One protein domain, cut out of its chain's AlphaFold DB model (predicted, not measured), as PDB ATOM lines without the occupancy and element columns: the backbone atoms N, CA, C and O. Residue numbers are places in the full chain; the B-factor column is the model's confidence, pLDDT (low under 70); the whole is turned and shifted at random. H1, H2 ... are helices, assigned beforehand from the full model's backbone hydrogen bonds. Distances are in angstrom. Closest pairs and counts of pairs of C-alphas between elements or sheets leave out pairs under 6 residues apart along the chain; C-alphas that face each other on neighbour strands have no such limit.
ATOM      1  N   GLU A   2     171.691 195.802 203.797       96.12
ATOM      2  CA  GLU A   2     171.139 196.820 202.900       96.12
ATOM      3  C   GLU A   2     172.252 197.432 202.036       96.12
ATOM      4  O   GLU A   2     173.411 197.445 202.445       96.12
ATOM      5  N   ALA A   3     171.920 197.967 200.858       96.31
ATOM      6  CA  ALA A   3     172.907 198.573 199.952       96.31
ATOM      7  C   ALA A   3     173.724 199.694 200.623       96.31
ATOM      8  O   ALA A   3     174.903 199.878 200.340       96.31
ATOM      9  N   PHE A   4     173.101 200.430 201.545       96.62
ATOM     10  CA  PHE A   4     173.763 201.470 202.326       96.62
ATOM     11  C   PHE A   4     174.722 200.915 203.393       96.62
ATOM     12  O   PHE A   4     175.759 201.515 203.652       96.62
ATOM     13  N   GLU A   5     174.425 199.758 203.987       96.75
ATOM     14  CA  GLU A   5     175.371 199.074 204.881       96.75
ATOM     15  C   GLU A   5     176.545 198.500 204.074       96.75
ATOM     16  O   GLU A   5     177.693 198.611 204.489       96.75
ATOM     17  N   TYR A   6     176.268 197.954 202.887       97.44
ATOM     18  CA  TYR A   6     177.287 197.442 201.969       97.44
ATOM     19  C   TYR A   6     178.236 198.540 201.463       97.44
ATOM     20  O   TYR A   6     179.439 198.325 201.347       97.44
ATOM     21  N   ALA A   7     177.722 199.755 201.249       94.94
ATOM     22  CA  ALA A   7     178.518 200.943 200.929       94.94
ATOM     23  C   ALA A   7     179.624 201.270 201.953       94.94
ATOM     24  O   ALA A   7     180.533 202.029 201.629       94.94
ATOM     25  N   HIS A   8     179.518 200.745 203.177       95.50
ATOM     26  CA  HIS A   8     180.443 200.985 204.286       95.50
ATOM     27  C   HIS A   8     181.417 199.825 204.529       95.50
ATOM     28  O   HIS A   8     182.069 199.796 205.572       95.50
ATOM     29  N   LEU A   9     181.508 198.865 203.609       96.75
ATOM     30  CA  LEU A   9     182.505 197.802 203.681       96.75
ATOM     31  C   LEU A   9     183.808 198.211 202.991       96.75
ATOM     32  O   LEU A   9     183.795 198.929 201.991       96.75
ATOM     33  N   GLU A  10     184.918 197.695 203.515       96.19
ATOM     34  CA  GLU A  10     186.262 197.890 202.962       96.19
ATOM     35  C   GLU A  10     186.421 197.281 201.561       96.19
ATOM     36  O   GLU A  10     187.281 197.731 200.817       96.19
ATOM     37  N   ASP A  11     185.555 196.347 201.144       96.00
ATOM     38  CA  ASP A  11     185.507 195.798 199.779       96.00
ATOM     39  C   ASP A  11     185.380 196.893 198.693       96.00
ATOM     40  O   ASP A  11     185.756 196.683 197.540       96.00
ATOM     41  N   GLY A  12     184.878 198.086 199.043       94.50
ATOM     42  CA  GLY A  12     184.864 199.242 198.144       94.50
ATOM     43  C   GLY A  12     186.260 199.755 197.759       94.50
ATOM     44  O   GLY A  12     186.388 200.434 196.740       94.50
ATOM     45  N   LEU A  13     187.303 199.424 198.534       96.31
ATOM     46  CA  LEU A  13     188.686 199.800 198.240       96.31
ATOM     47  C   LEU A  13     189.205 199.153 196.960       96.31
ATOM     48  O   LEU A  13     189.919 199.828 196.231       96.31
ATOM     49  N   ASP A  14     188.808 197.918 196.643       96.56
ATOM     50  CA  ASP A  14     189.237 197.253 195.404       96.56
ATOM     51  C   ASP A  14     188.847 198.102 194.179       96.56
ATOM     52  O   ASP A  14     189.682 198.426 193.340       96.56
ATOM     53  N   TYR A  15     187.604 198.599 194.147       97.56
ATOM     54  CA  TYR A  15     187.119 199.499 193.091       97.56
ATOM     55  C   TYR A  15     187.803 200.867 193.118       97.56
ATOM     56  O   TYR A  15     187.992 201.494 192.079       97.56
ATOM     57  N   LEU A  16     188.125 201.372 194.307       96.00
ATOM     58  CA  LEU A  16     188.794 202.660 194.465       96.00
ATOM     59  C   LEU A  16     190.251 202.603 193.984       96.00
ATOM     60  O   LEU A  16     190.709 203.557 193.358       96.00
ATOM     61  N   TYR A  17     190.951 201.494 194.226       95.88
ATOM     62  CA  TYR A  17     192.283 201.244 193.683       95.88
ATOM     63  C   TYR A  17     192.244 201.091 192.165       95.88
ATOM     64  O   TYR A  17     192.989 201.797 191.487       95.88
ATOM     65  N   ASP A  18     191.323 200.286 191.626       96.56
ATOM     66  CA  ASP A  18     191.141 200.157 190.173       96.56
ATOM     67  C   ASP A  18     190.835 201.527 189.534       96.56
ATOM     68  O   ASP A  18     191.404 201.893 188.508       96.56
ATOM     69  N   PHE A  19     190.012 202.358 190.182       96.25
ATOM     70  CA  PHE A  19     189.757 203.730 189.735       96.25
ATOM     71  C   PHE A  19     191.020 204.604 189.748       96.25
ATOM     72  O   PHE A  19     191.228 205.392 188.823       96.25
ATOM     73  N   PHE A  20     191.861 204.504 190.780       93.94
ATOM     74  CA  PHE A  20     193.116 205.254 190.836       93.94
ATOM     75  C   PHE A  20     194.097 204.840 189.738       93.94
ATOM     76  O   PHE A  20     194.771 205.713 189.190       93.94
ATOM     77  N   GLU A  21     194.161 203.550 189.410       93.50
ATOM     78  CA  GLU A  21     195.062 203.022 188.384       93.50
ATOM     79  C   GLU A  21     194.557 203.275 186.958       93.50
ATOM     80  O   GLU A  21     195.354 203.603 186.075       93.50
ATOM     81  N   GLU A  22     193.253 203.137 186.716       95.06
ATOM     82  CA  GLU A  22     192.707 203.088 185.357       95.06
ATOM     83  C   GLU A  22     192.004 204.378 184.918       95.06
ATOM     84  O   GLU A  22     192.072 204.738 183.742       95.06
ATOM     85  N   ASP A  23     191.350 205.093 185.836       94.06
ATOM     86  CA  ASP A  23     190.390 206.146 185.478       94.06
ATOM     87  C   ASP A  23     190.793 207.546 185.967       94.06
ATOM     88  O   ASP A  23     190.439 208.555 185.344       94.06
ATOM     89  N   LEU A  24     191.508 207.649 187.093       92.69
ATOM     90  CA  LEU A  24     191.696 208.915 187.805       92.69
ATOM     91  C   LEU A  24     192.425 209.975 186.963       92.69
ATOM     92  O   LEU A  24     191.985 211.127 186.937       92.69
ATOM     93  N   GLU A  25     193.496 209.612 186.249       91.06
ATOM     94  CA  GLU A  25     194.256 210.564 185.424       91.06
ATOM     95  C   GLU A  25     193.370 211.185 184.332       91.06
ATOM     96  O   GLU A  25     193.302 212.413 184.184       91.06
ATOM     97  N   GLU A  26     192.644 210.349 183.580       89.75
ATOM     98  CA  GLU A  26     191.715 210.819 182.550       89.75
ATOM     99  C   GLU A  26     190.603 211.658 183.181       89.75
ATOM    100  O   GLU A  26     190.240 212.714 182.655       89.75
ATOM    101  N   ARG A  27     190.105 211.248 184.350       88.25
ATOM    102  CA  ARG A  27     189.028 211.949 185.042       88.25
ATOM    103  C   ARG A  27     189.428 213.349 185.494       88.25
ATOM    104  O   ARG A  27     188.616 214.277 185.373       88.25
ATOM    105  N   VAL A  28     190.656 213.502 185.987       87.25
ATOM    106  CA  VAL A  28     191.258 214.791 186.356       87.25
ATOM    107  C   VAL A  28     191.501 215.634 185.105       87.25
ATOM    108  O   VAL A  28     191.102 216.801 185.077       87.25
ATOM    109  N   ARG A  29     192.067 215.054 184.037       86.75
ATOM    110  CA  ARG A  29     192.295 215.747 182.755       86.75
ATOM    111  C   ARG A  29     190.991 216.276 182.154       86.75
ATOM    112  O   ARG A  29     190.902 217.465 181.856       86.75
ATOM    113  N   ALA A  30     189.962 215.437 182.055       85.38
ATOM    114  CA  ALA A  30     188.643 215.823 181.560       85.38
ATOM    115  C   ALA A  30     187.981 216.885 182.453       85.38
ATOM    116  O   ALA A  30     187.312 217.791 181.961       85.38
ATOM    117  N   GLY A  31     188.192 216.810 183.772       80.69
ATOM    118  CA  GLY A  31     187.779 217.862 184.698       80.69
ATOM    119  C   GLY A  31     188.412 219.211 184.354       80.69
ATOM    120  O   GLY A  31     187.699 220.214 184.292       80.69
ATOM    121  N   ARG A  32     189.727 219.234 184.097       79.75
ATOM    122  CA  ARG A  32     190.489 220.454 183.775       79.75
ATOM    123  C   ARG A  32     190.029 221.096 182.468       79.75
ATOM    124  O   ARG A  32     189.928 222.314 182.401       79.75
ATOM    125  N   GLU A  33     189.684 220.302 181.455       80.00
ATOM    126  CA  GLU A  33     189.169 220.813 180.171       80.00
ATOM    127  C   GLU A  33     187.829 221.552 180.297       80.00
ATOM    128  O   GLU A  33     187.509 222.420 179.482       80.00
ATOM    129  N   LEU A  34     187.037 221.218 181.318       76.75
ATOM    130  CA  LEU A  34     185.747 221.852 181.585       76.75
ATOM    131  C   LEU A  34     185.868 223.103 182.463       76.75
ATOM    132  O   LEU A  34     184.869 223.807 182.655       76.75
ATOM    133  N   LEU A  35     187.058 223.393 182.999       69.44
ATOM    134  CA  LEU A  35     187.276 224.578 183.815       69.44
ATOM    135  C   LEU A  35     187.389 225.839 182.947       69.44
ATOM    136  O   LEU A  35     188.102 225.859 181.942       69.44
ATOM    137  N   PRO A  36     186.722 226.937 183.342       72.69
ATOM    138  CA  PRO A  36     187.013 228.248 182.787       72.69
ATOM    139  C   PRO A  36     188.476 228.631 183.046       72.69
ATOM    140  O   PRO A  36     189.010 228.349 184.117       72.69
ATOM    141  N   ALA A  37     189.094 229.341 182.101       71.06
ATOM    142  CA  ALA A  37     190.451 229.862 182.275       71.06
ATOM    143  C   ALA A  37     190.562 230.722 183.552       71.06
ATOM    144  O   ALA A  37     189.748 231.631 183.755       71.06
ATOM    145  N   GLY A  38     191.571 230.459 184.386       66.75
ATOM    146  CA  GLY A  38     191.785 231.114 185.683       66.75
ATOM    147  C   GLY A  38     191.101 230.437 186.880       66.75
ATOM    148  O   GLY A  38     191.060 231.028 187.960       66.75
ATOM    149  N   MET A  39     190.520 229.247 186.695       65.88
ATOM    150  CA  MET A  39     189.940 228.409 187.756       65.88
ATOM    151  C   MET A  39     190.627 227.043 187.877       65.88
ATOM    152  O   MET A  39     190.079 226.143 188.503       65.88
ATOM    153  N   GLU A  40     191.815 226.882 187.292       63.22
ATOM    154  CA  GLU A  40     192.581 225.632 187.258       63.22
ATOM    155  C   GLU A  40     192.853 225.078 188.669       63.22
ATOM    156  O   GLU A  40     192.740 223.872 188.884       63.22
ATOM    157  N   ASP A  41     193.069 225.969 189.641       58.66
ATOM    158  CA  ASP A  41     193.309 225.650 191.056       58.66
ATOM    159  C   ASP A  41     192.041 225.194 191.821       58.66
ATOM    160  O   ASP A  41     192.111 224.859 192.999       58.66
ATOM    161  N   ILE A  42     190.852 225.202 191.197       60.12
ATOM    162  CA  ILE A  42     189.583 224.801 191.848       60.12
ATOM    163  C   ILE A  42     189.386 223.280 191.845       60.12
ATOM    164  O   ILE A  42     188.584 222.764 192.627       60.12
ATOM    165  N   LEU A  43     190.105 222.534 191.000       59.12
ATOM    166  CA  LEU A  43     190.064 221.066 190.977       59.12
ATOM    167  C   LEU A  43     190.831 220.443 192.157       59.12
ATOM    168  O   LEU A  43     191.650 219.556 191.953       59.12
ATOM    169  N   GLY A  44     190.531 220.887 193.380       56.88
ATOM    170  CA  GLY A  44     191.108 220.376 194.622       56.88
ATOM    171  C   GLY A  44     192.617 220.588 194.715       56.88
ATOM    172  O   GLY A  44     193.312 220.794 193.720       56.88
ATOM    173  N   ASP A  45     193.171 220.461 195.913       61.81
ATOM    174  CA  ASP A  45     194.626 220.493 196.104       61.81
ATOM    175  C   ASP A  45     195.282 219.169 195.629       61.81
ATOM    176  O   ASP A  45     196.363 218.807 196.085       61.81
ATOM    177  N   SER A  46     194.625 218.426 194.717       73.81
ATOM    178  CA  SER A  46     195.012 217.081 194.267       73.81
ATOM    179  C   SER A  46     195.224 216.134 195.452       73.81
ATOM    180  O   SER A  46     196.206 215.399 195.528       73.81
ATOM    181  N   THR A  47     194.311 216.199 196.427       86.38
ATOM    182  CA  THR A  47     194.422 215.435 197.671       86.38
ATOM    183  C   THR A  47     193.740 214.079 197.567       86.38
ATOM    184  O   THR A  47     192.851 213.855 196.745       86.38
ATOM    185  N   LEU A  48     194.105 213.181 198.482       89.25
ATOM    186  CA  LEU A  48     193.446 211.887 198.621       89.25
ATOM    187  C   LEU A  48     191.926 212.031 198.819       89.25
ATOM    188  O   LEU A  48     191.161 211.290 198.214       89.25
ATOM    189  N   ASP A  49     191.483 213.015 199.612       90.38
ATOM    190  CA  ASP A  49     190.054 213.284 199.833       90.38
ATOM    191  C   ASP A  49     189.353 213.689 198.527       90.38
ATOM    192  O   ASP A  49     188.307 213.136 198.185       90.38
ATOM    193  N   ASP A  50     189.970 214.580 197.740       88.56
ATOM    194  CA  ASP A  50     189.430 215.013 196.446       88.56
ATOM    195  C   ASP A  50     189.246 213.833 195.483       88.56
ATOM    196  O   ASP A  50     188.214 213.720 194.814       88.56
ATOM    197  N   TYR A  51     190.222 212.925 195.432       91.75
ATOM    198  CA  TYR A  51     190.170 211.756 194.559       91.75
ATOM    199  C   TYR A  51     189.127 210.730 195.007       91.75
ATOM    200  O   TYR A  51     188.391 210.213 194.164       91.75
ATOM    201  N   VAL A  52     188.960 210.512 196.314       94.50
ATOM    202  CA  VAL A  52     187.845 209.705 196.840       94.50
ATOM    203  C   VAL A  52     186.501 210.334 196.462       94.50
ATOM    204  O   VAL A  52     185.569 209.643 196.044       94.50
ATOM    205  N   TRP A  53     186.383 211.663 196.516       93.38
ATOM    206  CA  TRP A  53     185.175 212.354 196.068       93.38
ATOM    207  C   TRP A  53     184.923 212.273 194.565       93.38
ATOM    208  O   TRP A  53     183.755 212.324 194.150       93.38
ATOM    209  N   LEU A  54     185.974 212.194 193.747       92.50
ATOM    210  CA  LEU A  54     185.852 211.925 192.317       92.50
ATOM    211  C   LEU A  54     185.332 210.508 192.088       92.50
ATOM    212  O   LEU A  54     184.329 210.362 191.388       92.50
ATOM    213  N   TRP A  55     185.909 209.513 192.761       95.50
ATOM    214  CA  TRP A  55     185.472 208.119 192.694       95.50
ATOM    215  C   TRP A  55     184.001 207.929 193.084       95.50
ATOM    216  O   TRP A  55     183.228 207.308 192.352       95.50
ATOM    217  N   ILE A  56     183.553 208.545 194.187       95.62
ATOM    218  CA  ILE A  56     182.144 208.496 194.621       95.62
ATOM    219  C   ILE A  56     181.201 208.962 193.498       95.62
ATOM    220  O   ILE A  56     180.066 208.491 193.374       95.62
ATOM    221  N   LYS A  57     181.646 209.921 192.681       92.56
ATOM    222  CA  LYS A  57     180.867 210.510 191.585       92.56
ATOM    223  C   LYS A  57     181.107 209.818 190.245       92.56
ATOM    224  O   LYS A  57     180.402 210.172 189.295       92.56
ATOM    225  N   GLU A  58     182.048 208.884 190.163       94.25
ATOM    226  CA  GLU A  58     182.461 208.250 188.920       94.25
ATOM    227  C   GLU A  58     181.330 207.373 188.355       94.25
ATOM    228  O   GLU A  58     180.810 206.495 189.054       94.25
ATOM    229  N   PRO A  59     180.847 207.643 187.126       92.69
ATOM    230  CA  PRO A  59     179.837 206.808 186.482       92.69
ATOM    231  C   PRO A  59     180.393 205.524 185.844       92.69
ATOM    232  O   PRO A  59     179.577 204.684 185.460       92.69
ATOM    233  N   GLY A  60     181.714 205.412 185.680       94.50
ATOM    234  CA  GLY A  60     182.415 204.306 185.033       94.50
ATOM    235  C   GLY A  60     182.423 202.976 185.804       94.50
ATOM    236  O   GLY A  60     181.800 202.857 186.864       94.50
ATOM    237  N   PRO A  61     183.105 201.956 185.246       96.50
ATOM    238  CA  PRO A  61     183.117 200.589 185.770       96.50
ATOM    239  C   PRO A  61     183.813 200.459 187.131       96.50
ATOM    240  O   PRO A  61     183.397 199.634 187.934       96.50
ATOM    241  N   ASN A  62     184.787 201.316 187.439       97.56
ATOM    242  CA  ASN A  62     185.456 201.296 188.742       97.56
ATOM    243  C   ASN A  62     184.817 202.285 189.733       97.56
ATOM    244  O   ASN A  62     185.320 202.516 190.825       97.56
ATOM    245  N   GLY A  63     183.681 202.894 189.373       97.12
ATOM    246  CA  GLY A  63     183.004 203.881 190.208       97.12
ATOM    247  C   GLY A  63     182.206 203.272 191.361       97.12
ATOM    248  O   GLY A  63     181.693 202.154 191.290       97.12
ATOM    249  N   PHE A  64     181.975 204.067 192.405       97.69
ATOM    250  CA  PHE A  64     181.261 203.631 193.613       97.69
ATOM    251  C   PHE A  64     179.861 203.046 193.350       97.69
ATOM    252  O   PHE A  64     179.425 202.105 194.009       97.69
ATOM    253  N   ARG A  65     179.117 203.565 192.363       97.75
ATOM    254  CA  ARG A  65     177.811 202.973 192.015       97.75
ATOM    255  C   ARG A  65     177.942 201.605 191.361       97.75
ATOM    256  O   ARG A  65     177.006 200.822 191.475       97.75
ATOM    257  N   GLN A  66     179.040 201.345 190.656       98.38
ATOM    258  CA  GLN A  66     179.285 200.044 190.053       98.38
ATOM    259  C   GLN A  66     179.607 199.006 191.129       98.38
ATOM    260  O   GLN A  66     178.951 197.971 191.143       98.38
ATOM    261  N   TYR A  67     180.433 199.360 192.120       98.19
ATOM    262  CA  TYR A  67     180.626 198.558 193.334       98.19
ATOM    263  C   TYR A  67     179.290 198.115 193.963       98.19
ATOM    264  O   TYR A  67     179.051 196.929 194.186       98.19
ATOM    265  N   LEU A  68     178.350 199.049 194.161       98.06
ATOM    266  CA  LEU A  68     177.026 198.707 194.696       98.06
ATOM    267  C   LEU A  68     176.221 197.785 193.763       98.06
ATOM    268  O   LEU A  68     175.490 196.920 194.238       98.06
ATOM    269  N   ARG A  69     176.314 197.944 192.439       98.19
ATOM    270  CA  ARG A  69     175.621 197.038 191.504       98.19
ATOM    271  C   ARG A  69     176.179 195.625 191.578       98.19
ATOM    272  O   ARG A  69     175.399 194.673 191.593       98.19
ATOM    273  N   ASP A  70     177.495 195.493 191.662       98.06
ATOM    274  CA  ASP A  70     178.169 194.196 191.692       98.06
ATOM    275  C   ASP A  70     177.996 193.477 193.040       98.06
ATOM    276  O   ASP A  70     178.015 192.246 193.090       98.06
ATOM    277  N   GLY A  71     177.637 194.214 194.098       96.62
ATOM    278  CA  GLY A  71     177.073 193.670 195.340       96.62
ATOM    279  C   GLY A  71     175.683 193.017 195.196       96.62
ATOM    280  O   GLY A  71     175.180 192.417 196.146       96.62
ATOM    281  N   GLY A  72     175.051 193.103 194.019       97.81
ATOM    282  CA  GLY A  72     173.774 192.453 193.701       97.81
ATOM    283  C   GLY A  72     172.526 193.306 193.955       97.81
ATOM    284  O   GLY A  72     171.415 192.771 193.942       97.81
ATOM    285  N   TYR A  73     172.689 194.613 194.180       97.88
ATOM    286  CA  TYR A  73     171.590 195.535 194.476       97.88
ATOM    287  C   TYR A  73     170.939 196.100 193.207       97.88
ATOM    288  O   TYR A  73     171.598 196.376 192.204       97.88
ATOM    289  N   GLY A  74     169.619 196.306 193.247       97.75
ATOM    290  CA  GLY A  74     168.884 196.900 192.132       97.75
ATOM    291  C   GLY A  74     169.114 198.410 192.002       97.75
ATOM    292  O   GLY A  74     169.456 199.094 192.963       97.75
ATOM    293  N   GLU A  75     168.831 198.978 190.825       97.69
ATOM    294  CA  GLU A  75     169.064 200.410 190.541       97.69
ATOM    295  C   GLU A  75     168.402 201.378 191.541       97.69
ATOM    296  O   GLU A  75     168.946 202.445 191.828       97.69
ATOM    297  N   ALA A  76     167.226 201.032 192.076       97.94
ATOM    298  CA  ALA A  76     166.557 201.858 193.082       97.94
ATOM    299  C   ALA A  76     167.351 201.901 194.399       97.94
ATOM    300  O   ALA A  76     167.561 202.983 194.945       97.94
ATOM    301  N   GLU A  77     167.836 200.743 194.848       98.19
ATOM    302  CA  GLU A  77     168.632 200.588 196.067       98.19
ATOM    303  C   GLU A  77     170.003 201.250 195.907       98.19
ATOM    304  O   GLU A  77     170.422 202.010 196.773       98.19
ATOM    305  N   VAL A  78     170.663 201.051 194.761       98.25
ATOM    306  CA  VAL A  78     171.939 201.706 194.425       98.25
ATOM    307  C   VAL A  78     171.795 203.225 194.464       98.25
ATOM    308  O   VAL A  78     172.638 203.927 195.023       98.25
ATOM    309  N   LYS A  79     170.718 203.764 193.883       97.69
ATOM    310  CA  LYS A  79     170.469 205.208 193.870       97.69
ATOM    311  C   LYS A  79     170.227 205.753 195.275       97.69
ATOM    312  O   LYS A  79     170.731 206.828 195.593       97.69
ATOM    313  N   GLU A  80     169.443 205.048 196.081       97.94
ATOM    314  CA  GLU A  80     169.168 205.429 197.464       97.94
ATOM    315  C   GLU A  80     170.439 205.387 198.316       97.94
ATOM    316  O   GLU A  80     170.801 206.405 198.906       97.94
ATOM    317  N   ALA A  81     171.175 204.274 198.287       97.50
ATOM    318  CA  ALA A  81     172.435 204.110 199.002       97.50
ATOM    319  C   ALA A  81     173.465 205.170 198.596       97.50
ATOM    320  O   ALA A  81     174.056 205.804 199.466       97.50
ATOM    321  N   PHE A  82     173.614 205.447 197.296       96.94
ATOM    322  CA  PHE A  82     174.473 206.529 196.815       96.94
ATOM    323  C   PHE A  82     174.093 207.885 197.420       96.94
ATOM    324  O   PHE A  82     174.966 208.644 197.837       96.94
ATOM    325  N   LEU A  83     172.800 208.223 197.441       96.81
ATOM    326  CA  LEU A  83     172.339 209.506 197.971       96.81
ATOM    327  C   LEU A  83     172.558 209.603 199.482       96.81
ATOM    328  O   LEU A  83     172.992 210.656 199.950       96.81
ATOM    329  N   LEU A  84     172.283 208.531 200.225       96.69
ATOM    330  CA  LEU A  84     172.487 208.472 201.671       96.69
ATOM    331  C   LEU A  84     173.972 208.576 202.025       96.69
ATOM    332  O   LEU A  84     174.342 209.509 202.733       96.69
ATOM    333  N   ALA A  85     174.816 207.717 201.448       95.19
ATOM    334  CA  ALA A  85     176.261 207.717 201.670       95.19
ATOM    335  C   ALA A  85     176.883 209.071 201.310       95.19
ATOM    336  O   ALA A  85     177.567 209.684 202.122       95.19
ATOM    337  N   ARG A  86     176.550 209.632 200.139       94.31
ATOM    338  CA  ARG A  86     177.028 210.965 199.744       94.31
ATOM    339  C   ARG A  86     176.585 212.065 200.712       94.31
ATOM    340  O   ARG A  86     177.314 213.036 200.896       94.31
ATOM    341  N   THR A  87     175.375 211.975 201.262       94.19
ATOM    342  CA  THR A  87     174.862 212.978 202.207       94.19
ATOM    343  C   THR A  87     175.573 212.860 203.548       94.19
ATOM    344  O   THR A  87     176.031 213.865 204.083       94.19
ATOM    345  N   GLU A  88     175.697 211.643 204.073       94.81
ATOM    346  CA  GLU A  88     176.389 211.367 205.329       94.81
ATOM    347  C   GLU A  88     177.865 211.743 205.254       94.81
ATOM    348  O   GLU A  88     178.349 212.494 206.100       94.81
ATOM    349  N   TRP A  89     178.561 211.295 204.212       94.44
ATOM    350  CA  TRP A  89     179.965 211.621 203.996       94.44
ATOM    351  C   TRP A  89     180.157 213.070 203.517       94.44
ATOM    352  O   TRP A  89     181.254 213.594 203.456       94.44
ATOM    353  N   GLY A  90     179.089 213.788 203.174       89.62
ATOM    354  CA  GLY A  90     179.168 215.242 203.008       89.62
ATOM    355  C   GLY A  90     179.293 215.969 204.351       89.62
ATOM    356  O   GLY A  90     179.770 217.101 204.399       89.62
ATOM    357  N   MET A  91     178.838 215.333 205.434       91.25
ATOM    358  CA  MET A  91     178.900 215.849 206.803       91.25
ATOM    359  C   MET A  91     180.080 215.269 207.601       91.25
ATOM    360  O   MET A  91     180.446 215.846 208.621       91.25
ATOM    361  N   ASN A  92     180.670 214.161 207.139       90.50
ATOM    362  CA  ASN A  92     181.785 213.434 207.756       90.50
ATOM    363  C   ASN A  92     182.769 212.975 206.674       90.50
ATOM    364  O   ASN A  92     182.333 212.689 205.580       90.50
ATOM    365  N   THR A  93     184.058 212.800 206.933       88.50
ATOM    366  CA  THR A  93     184.964 212.248 205.904       88.50
ATOM    367  C   THR A  93     184.531 210.830 205.471       88.50
ATOM    368  O   THR A  93     184.196 210.030 206.350       88.50
ATOM    369  N   PRO A  94     184.524 210.486 204.160       93.12
ATOM    370  CA  PRO A  94     184.280 209.112 203.721       93.12
ATOM    371  C   PRO A  94     185.263 208.140 204.399       93.12
ATOM    372  O   PRO A  94     186.459 208.435 204.433       93.12
ATOM    373  N   PRO A  95     184.814 206.969 204.887       93.12
ATOM    374  CA  PRO A  95     185.683 206.047 205.625       93.12
ATOM    375  C   PRO A  95     186.869 205.545 204.782       93.12
ATOM    376  O   PRO A  95     187.966 205.380 205.306       93.12
ATOM    377  N   HIS A  96     186.676 205.446 203.462       95.06
ATOM    378  CA  HIS A  96     187.700 205.127 202.465       95.06
ATOM    379  C   HIS A  96     188.971 205.977 202.591       95.06
ATOM    380  O   HIS A  96     190.063 205.477 202.355       95.06
ATOM    381  N   VAL A  97     188.855 207.248 202.992       93.00
ATOM    382  CA  VAL A  97     190.022 208.124 203.176       93.00
ATOM    383  C   VAL A  97     190.894 207.648 204.335       93.00
ATOM    384  O   VAL A  97     192.117 207.686 204.234       93.00
ATOM    385  N   GLU A  98     190.284 207.221 205.441       93.62
ATOM    386  CA  GLU A  98     191.032 206.734 206.600       93.62
ATOM    387  C   GLU A  98     191.622 205.351 206.326       93.62
ATOM    388  O   GLU A  98     192.798 205.150 206.611       93.62
ATOM    389  N   TRP A  99     190.879 204.451 205.676       95.44
ATOM    390  CA  TRP A  99     191.406 203.139 205.289       95.44
ATOM    391  C   TRP A  99     192.617 203.248 204.354       95.44
ATOM    392  O   TRP A  99     193.653 202.643 204.606       95.44
ATOM    393  N   LEU A 100     192.550 204.122 203.342       93.88
ATOM    394  CA  LEU A 100     193.685 204.381 202.452       93.88
ATOM    395  C   LEU A 100     194.919 204.899 203.208       93.88
ATOM    396  O   LEU A 100     196.045 204.518 202.894       93.88
ATOM    397  N   LYS A 101     194.730 205.752 204.223       91.62
ATOM    398  CA  LYS A 101     195.840 206.222 205.070       91.62
ATOM    399  C   LYS A 101     196.410 205.110 205.945       91.62
ATOM    400  O   LYS A 101     197.622 205.084 206.149       91.62
ATOM    401  N   GLU A 102     195.566 204.231 206.480       93.12
ATOM    402  CA  GLU A 102     195.993 203.070 207.270       93.12
ATOM    403  C   GLU A 102     196.833 202.096 206.431       93.12
ATOM    404  O   GLU A 102     197.849 201.597 206.920       93.12
TER     405      GLU A 102
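Overview. This is residues 2 to 102 of the 111 residues of an uncharacterized protein of Corynebacterium sp. HMSC072D12 (UniProt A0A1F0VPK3). Seven short to medium helices form an elongated body of mostly crossed helices, with H4 near its middle and H2 crossing H4 at about a right angle. At one end the hairpin of H5 and H6, with little H1 packed on H6, makes the thicker part; at the other end lie H3 and the long loop of residues 34 to 47, while H7 ends the printed part next to H4 and H2. The printed part has 101 residues, with seven named helices in the order H1 to H7 and no named strand, and its class is all helix. It is compact, with a radius of gyration of the C-alphas of 13.8 A, and spans 43 by 28 by 25 A.

Along the chain. H1, residues 3 to 6, begins at C-alpha 3 at (172.907, 198.573, 199.952). H2 is residues 12 to 22, 15.5 A from first to last C-alpha, and H3 is residues 24 to 33, 14.4 A. H4, residues 48 to 57, measures 14.5 A and begins at C-alpha 48 at (193.446, 211.887, 198.621). H5 is residues 64 to 70, 10.1 A. H6, residues 75 to 91, is the longest helix at 24.5 A. H7, residues 95 to 102, measures 10.9 A and ends at C-alpha 102 at (195.993, 203.070, 207.270).

Arrangement. H4 is the hub, touching four other helices. H2 and H4 only just touch, with 3 pairs of C-alphas within 8 A; the closest are those of Leu 16 and Trp 55, 6.6 A apart, and the lines are about perpendicular at 82 degrees. H3 touches H4, also about perpendicular at 82 degrees, with C-alphas 24 and 51 closest at 7.5 A. H7 touches H4 at a steep tilt of 36 degrees, only just past shallow, opposite ways; the closest C-alphas, of Asp 49 and Val 97, are 6.1 A apart. H4 and H5 touch only at the corner, where C-alphas 56 and 64 are closest at 5.0 A. H5 and H6 form a helical hairpin at a shallow tilt of 34 degrees, only just short of steep, with C-alphas 68 and 78 closest at 5.9 A; H6 touches H5 with residues 75 to 82 alone. H1 touches H6, with C-alphas 4 and 81 closest at 4.4 A. H3 and H6 are apart. Every O i to N i+4 pair is within hydrogen-bond range in H2, H3, H5, H6 and H7, against 5 of 6 in H4; H1 is too short for such a pair.

Size, cuts and confidence. The two C-alphas farthest apart, those of Glu 2 and Gly 38, are 43.6 A apart. The printed part has no cut. The link from H3 to H4, 14 residues, is long. The mean pLDDT of the printed part is 90.5; residue 35 and residues 38 to 45 are under 70.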